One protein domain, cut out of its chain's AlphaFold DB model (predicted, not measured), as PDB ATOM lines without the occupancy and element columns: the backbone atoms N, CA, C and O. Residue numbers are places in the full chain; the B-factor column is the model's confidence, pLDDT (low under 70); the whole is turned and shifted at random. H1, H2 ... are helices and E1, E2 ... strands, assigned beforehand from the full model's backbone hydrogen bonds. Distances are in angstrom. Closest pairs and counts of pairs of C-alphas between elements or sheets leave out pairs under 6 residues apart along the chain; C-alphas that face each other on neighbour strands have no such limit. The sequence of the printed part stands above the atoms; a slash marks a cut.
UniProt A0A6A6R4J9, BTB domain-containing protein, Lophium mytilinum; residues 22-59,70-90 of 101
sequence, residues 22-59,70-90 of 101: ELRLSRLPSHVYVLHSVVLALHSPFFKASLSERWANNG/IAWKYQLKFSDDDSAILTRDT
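What this domain is: This is residues 22 to 59 and 70 to 90 of the 101 residues of the protein "BTB domain-containing protein" of Lophium mytilinum (UniProt A0A6A6R4J9). A small twisted sheet of four strands, made of two hairpins side by side, E1 with E2 and E3 with E4, has three short helices grouped beyond one end of its strands. The helices H1, H2 and H3 follow one another from the end of E2 and are not on the sheet, while the turn of the E3 and E4 hairpin makes the opposite end of the whole. The printed part has 59 residues, with three named helices and four named strands in the order E1, E2, H1, H2, H3, E3, E4. The sheet runs E2, E1, E3, E4 and is mixed, and the class is mixed, helices and strands. The whole is only just compact, close to loose, with a radius of gyration of the C-alphas of 12.2 A and spans of 32 by 22 by 22 A.

Where its parts are: E1 is residues 22 to 24, beginning at C-alpha 22 at (-35.356, -14.385, 24.632). E2 is residues 32 to 35, 9.8 A from first to last C-alpha. H1 is residues 37 to 43, 10.1 A long, and H2 is residues 45 to 50, 8.5 A long. H3 is residues 53 to 56. E3, residues 72 to 78, is 19.6 A long and begins at C-alpha 72 at (-40.391, -11.006, 24.622). E4, residues 84 to 89, is 14.7 A long and ends at C-alpha 89 at (-37.041, -6.218, 19.576).

How they stand to each other: E1 and E3 are the inner strands, parallel at 8 degrees, with N 22 and O 72 within hydrogen-bond range at 2.8 A. E2 is an edge strand, antiparallel to E1 at 148 degrees, with N 33 and O 23 2.9 A apart. E4, the other edge strand, is antiparallel to E3 at 150 degrees, with N 75 and O 87 2.8 A apart. The sheet is only just strongly twisted, its C-alphas lying up to 4.3 A off the best plane. H1 and H2 touch only at the corner by their link, with the C-alphas of Ala 41 and Lys 48 closest at 3.9 A. They stand at a shallow tilt of 28 degrees, opposite ways. H2 and H3 are close but not clearly touching, with the C-alphas of Ala 49 and Trp 55 closest at 7.7 A. H1 and E3 are only just apart, at 8.2 A. In H1 and H2 every O i to N i+4 pair is within hydrogen-bond range; H3 is too short for such a pair.

The domain as a whole: The C-alphas of Ile 70 and Asp 81, 33.4 A apart, are the two farthest apart. Residues 60 to 69 are not printed, and C-alphas 59 and 70 are 14.3 A apart across this cut. Of the links that are printed whole, none is long. The mean pLDDT of the printed part is 81.2; residues 53 to 59, 70 to 71 and 90 are under 70.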
ATOM      1  N   GLU A  22     -36.581 -14.077  25.369       88.88
ATOM      2  CA  GLU A  22     -35.356 -14.385  24.632       88.88
ATOM      3  C   GLU A  22     -34.403 -13.181  24.696       88.88
ATOM      4  O   GLU A  22     -34.733 -12.085  24.241       88.88
ATOM      5  N   LEU A  23     -33.211 -13.366  25.265       88.88
ATOM      6  CA  LEU A  23     -32.165 -12.345  25.340       88.88
ATOM      7  C   LEU A  23     -30.988 -12.732  24.446       88.88
ATOM      8  O   LEU A  23     -30.378 -13.784  24.635       88.88
ATOM      9  N   ARG A  24     -30.604 -11.846  23.528       88.69
ATOM     10  CA  ARG A  24     -29.383 -11.973  22.729       88.69
ATOM     11  C   ARG A  24     -28.330 -10.986  23.218       88.69
ATOM     12  O   ARG A  24     -28.448  -9.784  22.990       88.69
ATOM     13  N   LEU A  25     -27.286 -11.498  23.869       85.62
ATOM     14  CA  LEU A  25     -26.247 -10.670  24.504       85.62
ATOM     15  C   LEU A  25     -24.996 -10.473  23.643       85.62
ATOM     16  O   LEU A  25     -24.108  -9.711  24.008       85.62
ATOM     17  N   SER A  26     -24.891 -11.149  22.500       82.31
ATOM     18  CA  SER A  26     -23.779 -10.945  21.574       82.31
ATOM     19  C   SER A  26     -24.209 -11.107  20.118       82.31
ATOM     20  O   SER A  26     -25.333 -11.509  19.799       82.31
ATOM     21  N   ARG A  27     -23.288 -10.801  19.201       77.31
ATOM     22  CA  ARG A  27     -23.483 -11.058  17.769       77.31
ATOM     23  C   ARG A  27     -23.471 -12.559  17.450       77.31
ATOM     24  O   ARG A  27     -24.020 -12.944  16.420       77.31
ATOM     25  N   LEU A  28     -22.928 -13.404  18.331       79.62
ATOM     26  CA  LEU A  28     -22.872 -14.850  18.133       79.62
ATOM     27  C   LEU A  28     -24.262 -15.482  18.319       79.62
ATOM     28  O   LEU A  28     -24.921 -15.217  19.326       79.62
ATOM     29  N   PRO A  29     -24.705 -16.347  17.391       74.56
ATOM     30  CA  PRO A  29     -26.014 -16.993  17.480       74.56
ATOM     31  C   PRO A  29     -26.133 -17.963  18.663       74.56
ATOM     32  O   PRO A  29     -27.243 -18.257  19.090       74.56
ATOM     33  N   SER A  30     -25.018 -18.434  19.231       77.38
ATOM     34  CA  SER A  30     -25.035 -19.273  20.433       77.38
ATOM     35  C   SER A  30     -25.358 -18.495  21.715       77.38
ATOM     36  O   SER A  30     -25.787 -19.103  22.688       77.38
ATOM     37  N   HIS A  31     -25.212 -17.165  21.742       84.06
ATOM     38  CA  HIS A  31     -25.424 -16.342  22.947       84.06
ATOM     39  C   HIS A  31     -26.867 -15.833  23.037       84.06
ATOM     40  O   HIS A  31     -27.123 -14.637  23.230       84.06
ATOM     41  N   VAL A  32     -27.800 -16.763  22.856       86.25
ATOM     42  CA  VAL A  32     -29.232 -16.561  23.044       86.25
ATOM     43  C   VAL A  32     -29.653 -17.292  24.314       86.25
ATOM     44  O   VAL A  32     -29.309 -18.458  24.510       86.25
ATOM     45  N   TYR A  33     -30.380 -16.592  25.176       89.06
ATOM     46  CA  TYR A  33     -30.830 -17.078  26.475       89.06
ATOM     47  C   TYR A  33     -32.349 -17.022  26.521       89.06
ATOM     48  O   TYR A  33     -32.926 -15.961  26.299       89.06
ATOM     49  N   VAL A  34     -32.987 -18.152  26.814       89.44
ATOM     50  CA  VAL A  34     -34.438 -18.228  27.015       89.44
ATOM     51  C   VAL A  34     -34.692 -18.238  28.514       89.44
ATOM     52  O   VAL A  34     -34.138 -19.093  29.188       89.44
ATOM     53  N   LEU A  35     -35.448 -17.277  29.039       91.19
ATOM     54  CA  LEU A  35     -35.618 -16.993  30.468       91.19
ATOM     55  C   LEU A  35     -37.081 -16.671  30.797       91.19
ATOM     56  O   LEU A  35     -37.893 -16.440  29.903       91.19
ATOM     57  N   HIS A  36     -37.400 -16.598  32.091       90.75
ATOM     58  CA  HIS A  36     -38.730 -16.239  32.584       90.75
ATOM     59  C   HIS A  36     -38.835 -14.752  32.940       90.75
ATOM     60  O   HIS A  36     -38.075 -14.232  33.765       90.75
ATOM     61  N   SER A  37     -39.845 -14.088  32.386       89.44
ATOM     62  CA  SER A  37     -40.196 -12.685  32.621       89.44
ATOM     63  C   SER A  37     -40.384 -12.375  34.105       89.44
ATOM     64  O   SER A  37     -39.881 -11.363  34.590       89.44
ATOM     65  N   VAL A  38     -41.029 -13.279  34.850       90.12
ATOM     66  CA  VAL A  38     -41.287 -13.141  36.292       90.12
ATOM     67  C   VAL A  38     -39.986 -13.037  37.087       90.12
ATOM     68  O   VAL A  38     -39.859 -12.168  37.948       90.12
ATOM     69  N   VAL A  39     -39.000 -13.885  36.778       92.38
ATOM     70  CA  VAL A  39     -37.697 -13.886  37.464       92.38
ATOM     71  C   VAL A  39     -36.926 -12.612  37.128       92.38
ATOM     72  O   VAL A  39     -36.396 -11.948  38.020       92.38
ATOM     73  N   LEU A  40     -36.913 -12.222  35.850       91.62
ATOM     74  CA  LEU A  40     -36.258 -10.993  35.405       91.62
ATOM     75  C   LEU A  40     -36.882  -9.746  36.049       91.62
ATOM     76  O   LEU A  40     -36.159  -8.889  36.553       91.62
ATOM     77  N   ALA A  41     -38.211  -9.655  36.090       90.50
ATOM     78  CA  ALA A  41     -38.932  -8.541  36.701       90.50
ATOM     79  C   ALA A  41     -38.748  -8.471  38.225       90.50
ATOM     80  O   ALA A  41     -38.742  -7.378  38.794       90.50
ATOM     81  N   LEU A  42     -38.580  -9.616  38.894       93.38
ATOM     82  CA  LEU A  42     -38.322  -9.662  40.332       93.38
ATOM     83  C   LEU A  42     -36.962  -9.048  40.689       93.38
ATOM     84  O   LEU A  42     -36.852  -8.340  41.689       93.38
ATOM     85  N   HIS A  43     -35.941  -9.294  39.863       95.50
ATOM     86  CA  HIS A  43     -34.555  -8.918  40.160       95.50
ATOM     87  C   HIS A  43     -34.042  -7.686  39.405       95.50
ATOM     88  O   HIS A  43     -32.941  -7.216  39.687       95.50
ATOM     89  N   SER A  44     -34.815  -7.131  38.471       92.19
ATOM     90  CA  SER A  44     -34.406  -5.971  37.682       92.19
ATOM     91  C   SER A  44     -35.548  -4.968  37.515       92.19
ATOM     92  O   SER A  44     -36.538  -5.263  36.839       92.19
ATOM     93  N   PRO A  45     -35.405  -3.739  38.051       90.31
ATOM     94  CA  PRO A  45     -36.358  -2.659  37.812       90.31
ATOM     95  C   PRO A  45     -36.537  -2.336  36.325       90.31
ATOM     96  O   PRO A  45     -37.641  -2.000  35.902       90.31
ATOM     97  N   PHE A  46     -35.474  -2.485  35.527       88.50
ATOM     98  CA  PHE A  46     -35.537  -2.330  34.074       88.50
ATOM     99  C   PHE A  46     -36.494  -3.350  33.453       88.50
ATOM    100  O   PHE A  46     -37.427  -2.970  32.747       88.50
ATOM    101  N   PHE A  47     -36.316  -4.641  33.755       89.06
ATOM    102  CA  PHE A  47     -37.192  -5.677  33.208       89.06
ATOM    103  C   PHE A  47     -38.616  -5.535  33.738       89.06
ATOM    104  O   PHE A  47     -39.553  -5.593  32.949       89.06
ATOM    105  N   LYS A  48     -38.786  -5.211  35.024       88.06
ATOM    106  CA  LYS A  48     -40.097  -4.927  35.621       88.06
ATOM    107  C   LYS A  48     -40.856  -3.820  34.886       88.06
ATOM    108  O   LYS A  48     -42.058  -3.945  34.677       88.06
ATOM    109  N   ALA A  49     -40.166  -2.746  34.502       84.31
ATOM    110  CA  ALA A  49     -40.765  -1.659  33.736       84.31
ATOM    111  C   ALA A  49     -41.029  -2.070  32.279       84.31
ATOM    112  O   ALA A  49     -42.133  -1.864  31.776       84.31
ATOM    113  N   SER A  50     -40.044  -2.681  31.617       82.06
ATOM    114  CA  SER A  50     -40.121  -2.999  30.184       82.06
ATOM    115  C   SER A  50     -41.123  -4.106  29.837       82.06
ATOM    116  O   SER A  50     -41.710  -4.070  28.762       82.06
ATOM    117  N   LEU A  51     -41.344  -5.053  30.752       81.19
ATOM    118  CA  LEU A  51     -42.300  -6.155  30.612       81.19
ATOM    119  C   LEU A  51     -43.720  -5.758  31.057       81.19
ATOM    120  O   LEU A  51     -44.633  -6.578  31.015       81.19
ATOM    121  N   SER A  52     -43.922  -4.522  31.529       76.00
ATOM    122  CA  SER A  52     -45.237  -4.064  31.982       76.00
ATOM    123  C   SER A  52     -46.184  -3.775  30.811       76.00
ATOM    124  O   SER A  52     -45.770  -3.302  29.750       76.00
ATOM    125  N   GLU A  53     -47.488  -3.978  31.029       62.72
ATOM    126  CA  GLU A  53     -48.549  -3.737  30.032       62.72
ATOM    127  C   GLU A  53     -48.514  -2.318  29.441       62.72
ATOM    128  O   GLU A  53     -48.846  -2.105  28.276       62.72
ATOM    129  N   ARG A  54     -48.041  -1.335  30.218       57.62
ATOM    130  CA  ARG A  54     -47.901   0.057  29.773       57.62
ATOM    131  C   ARG A  54     -46.927   0.210  28.601       57.62
ATOM    132  O   ARG A  54     -47.117   1.103  27.783       57.62
ATOM    133  N   TRP A  55     -45.891  -0.624  28.529       59.94
ATOM    134  CA  TRP A  55     -44.953  -0.653  27.402       59.94
ATOM    135  C   TRP A  55     -45.433  -1.577  26.282       59.94
ATOM    136  O   TRP A  55     -45.231  -1.267  25.114       59.94
ATOM    137  N   ALA A  56     -46.131  -2.664  26.617       60.72
ATOM    138  CA  ALA A  56     -46.735  -3.570  25.638       60.72
ATOM    139  C   ALA A  56     -47.764  -2.872  24.725       60.72
ATOM    140  O   ALA A  56     -47.808  -3.132  23.525       60.72
ATOM    141  N   ASN A  57     -48.550  -1.946  25.284       52.12
ATOM    142  CA  ASN A  57     -49.650  -1.272  24.587       52.12
ATOM    143  C   ASN A  57     -49.213  -0.165  23.606       52.12
ATOM    144  O   ASN A  57     -50.045   0.329  22.850       52.12
ATOM    145  N   ASN A  58     -47.931   0.216  23.569       53.44
ATOM    146  CA  ASN A  58     -47.412   1.280  22.694       53.44
ATOM    147  C   ASN A  58     -46.985   0.790  21.291       53.44
ATOM    148  O   ASN A  58     -46.130   1.401  20.655       53.44
ATOM    149  N   GLY A  59     -47.591  -0.293  20.790       50.88
ATOM    150  CA  GLY A  59     -47.274  -0.867  19.470       50.88
ATOM    151  C   GLY A  59     -46.124  -1.875  19.483       50.88
ATOM    152  O   GLY A  59     -45.655  -2.299  18.435       50.88
ATOM    153  N   ILE A  70     -46.521 -15.619  24.330       61.25
ATOM    154  CA  ILE A  70     -45.895 -14.295  24.263       61.25
ATOM    155  C   ILE A  70     -44.393 -14.508  24.457       61.25
ATOM    156  O   ILE A  70     -43.987 -15.046  25.481       61.25
ATOM    157  N   ALA A  71     -43.591 -14.133  23.463       69.06
ATOM    158  CA  ALA A  71     -42.140 -14.231  23.524       69.06
ATOM    159  C   ALA A  71     -41.548 -12.821  23.437       69.06
ATOM    160  O   ALA A  71     -41.547 -12.201  22.372       69.06
ATOM    161  N   TRP A  72     -41.074 -12.295  24.565       81.50
ATOM    162  CA  TRP A  72     -40.391 -11.006  24.622       81.50
ATOM    163  C   TRP A  72     -38.969 -11.178  24.110       81.50
ATOM    164  O   TRP A  72     -38.210 -11.966  24.662       81.50
ATOM    165  N   LYS A  73     -38.580 -10.441  23.074       85.25
ATOM    166  CA  LYS A  73     -37.229 -10.521  22.518       85.25
ATOM    167  C   LYS A  73     -36.441  -9.273  22.875       85.25
ATOM    168  O   LYS A  73     -36.934  -8.162  22.713       85.25
ATOM    169  N   TYR A  74     -35.213  -9.446  23.346       87.06
ATOM    170  CA  TYR A  74     -34.279  -8.350  23.573       87.06
ATOM    171  C   TYR A  74     -32.940  -8.656  22.918       87.06
ATOM    172  O   TYR A  74     -32.468  -9.793  22.905       87.06
ATOM    173  N   GLN A  75     -32.287  -7.611  22.430       88.06
ATOM    174  CA  GLN A  75     -30.983  -7.681  21.800       88.06
ATOM    175  C   GLN A  75     -30.075  -6.587  22.349       88.06
ATOM    176  O   GLN A  75     -30.455  -5.419  22.436       88.06
ATOM    177  N   LEU A  76     -28.842  -6.961  22.662       88.38
ATOM    178  CA  LEU A  76     -27.787  -6.012  22.963       88.38
ATOM    179  C   LEU A  76     -27.279  -5.384  21.653       88.38
ATOM    180  O   LEU A  76     -26.694  -6.066  20.805       88.38
ATOM    181  N   LYS A  77     -27.551  -4.090  21.459       86.06
ATOM    182  CA  LYS A  77     -27.060  -3.308  20.318       86.06
ATOM    183  C   LYS A  77     -25.762  -2.622  20.717       86.06
ATOM    184  O   LYS A  77     -25.761  -1.817  21.640       86.06
ATOM    185  N   PHE A  78     -24.683  -2.968  20.024       82.00
ATOM    186  CA  PHE A  78     -23.364  -2.373  20.224       82.00
ATOM    187  C   PHE A  78     -23.221  -1.127  19.353       82.00
ATOM    188  O   PHE A  78     -23.580  -1.172  18.174       82.00
ATOM    189  N   SER A  79     -22.709  -0.059  19.946       82.25
ATOM    190  CA  SER A  79     -22.316   1.182  19.284       82.25
ATOM    191  C   SER A  79     -20.815   1.152  18.957       82.25
ATOM    192  O   SER A  79     -20.095   0.253  19.395       82.25
ATOM    193  N   ASP A  80     -20.350   2.107  18.151       81.12
ATOM    194  CA  ASP A  80     -18.954   2.206  17.697       81.12
ATOM    195  C   ASP A  80     -17.979   2.603  18.823       81.12
ATOM    196  O   ASP A  80     -16.768   2.464  18.681       81.12
ATOM    197  N   ASP A  81     -18.503   3.084  19.951       84.44
ATOM    198  CA  ASP A  81     -17.766   3.487  21.152       84.44
ATOM    199  C   ASP A  81     -17.625   2.358  22.191       84.44
ATOM    200  O   ASP A  81     -17.422   2.627  23.373       84.44
ATOM    201  N   ASP A  82     -17.789   1.100  21.771       72.69
ATOM    202  CA  ASP A  82     -17.840  -0.096  22.630       72.69
ATOM    203  C   ASP A  82     -18.945  -0.071  23.707       72.69
ATOM    204  O   ASP A  82     -19.037  -0.976  24.545       72.69
ATOM    205  N   SER A  83     -19.845   0.917  23.677       83.31
ATOM    206  CA  SER A  83     -21.039   0.921  24.514       83.31
ATOM    207  C   SER A  83     -22.100  -0.019  23.943       83.31
ATOM    208  O   SER A  83     -22.145  -0.313  22.743       83.31
ATOM    209  N   ALA A  84     -22.972  -0.534  24.811       83.25
ATOM    210  CA  ALA A  84     -24.022  -1.442  24.387       83.25
ATOM    211  C   ALA A  84     -25.332  -1.178  25.128       83.25
ATOM    212  O   ALA A  84     -25.354  -1.021  26.348       83.25
ATOM    213  N   ILE A  85     -26.438  -1.148  24.382       86.88
ATOM    214  CA  ILE A  85     -27.773  -0.879  24.919       86.88
ATOM    215  C   ILE A  85     -28.657  -2.095  24.688       86.88
ATOM    216  O   ILE A  85     -28.853  -2.546  23.555       86.88
ATOM    217  N   LEU A  86     -29.217  -2.625  25.777       87.50
ATOM    218  CA  LEU A  86     -30.205  -3.689  25.698       87.50
ATOM    219  C   LEU A  86     -31.514  -3.096  25.178       87.50
ATOM    220  O   LEU A  86     -32.183  -2.323  25.861       87.50
ATOM    221  N   THR A  87     -31.857  -3.452  23.949       85.19
ATOM    222  CA  THR A  87     -33.029  -2.937  23.250       85.19
ATOM    223  C   THR A  87     -34.038  -4.059  23.101       85.19
ATOM    224  O   THR A  87     -33.668  -5.190  22.787       85.19
ATOM    225  N   ARG A  88     -35.313  -3.758  23.317       83.12
ATOM    226  CA  ARG A  88     -36.385  -4.699  23.014       83.12
ATOM    227  C   ARG A  88     -36.567  -4.784  21.497       83.12
ATOM    228  O   ARG A  88     -36.561  -3.759  20.823       83.12
ATOM    229  N   ASP A  89     -36.666  -5.995  20.967       78.31
ATOM    230  CA  ASP A  89     -37.041  -6.218  19.576       78.31
ATOM    231  C   ASP A  89     -38.562  -6.101  19.474       78.31
ATOM    232  O   ASP A  89     -39.317  -6.868  20.077       78.31
ATOM    233  N   THR A  90     -38.990  -5.062  18.772       69.25
ATOM    234  CA  THR A  90     -40.381  -4.621  18.692       69.25
ATOM    235  C   THR A  90     -41.090  -5.215  17.479       69.25
ATOM    236  O   THR A  90     -42.242  -4.879  17.233       69.25
TER     237      THR A  90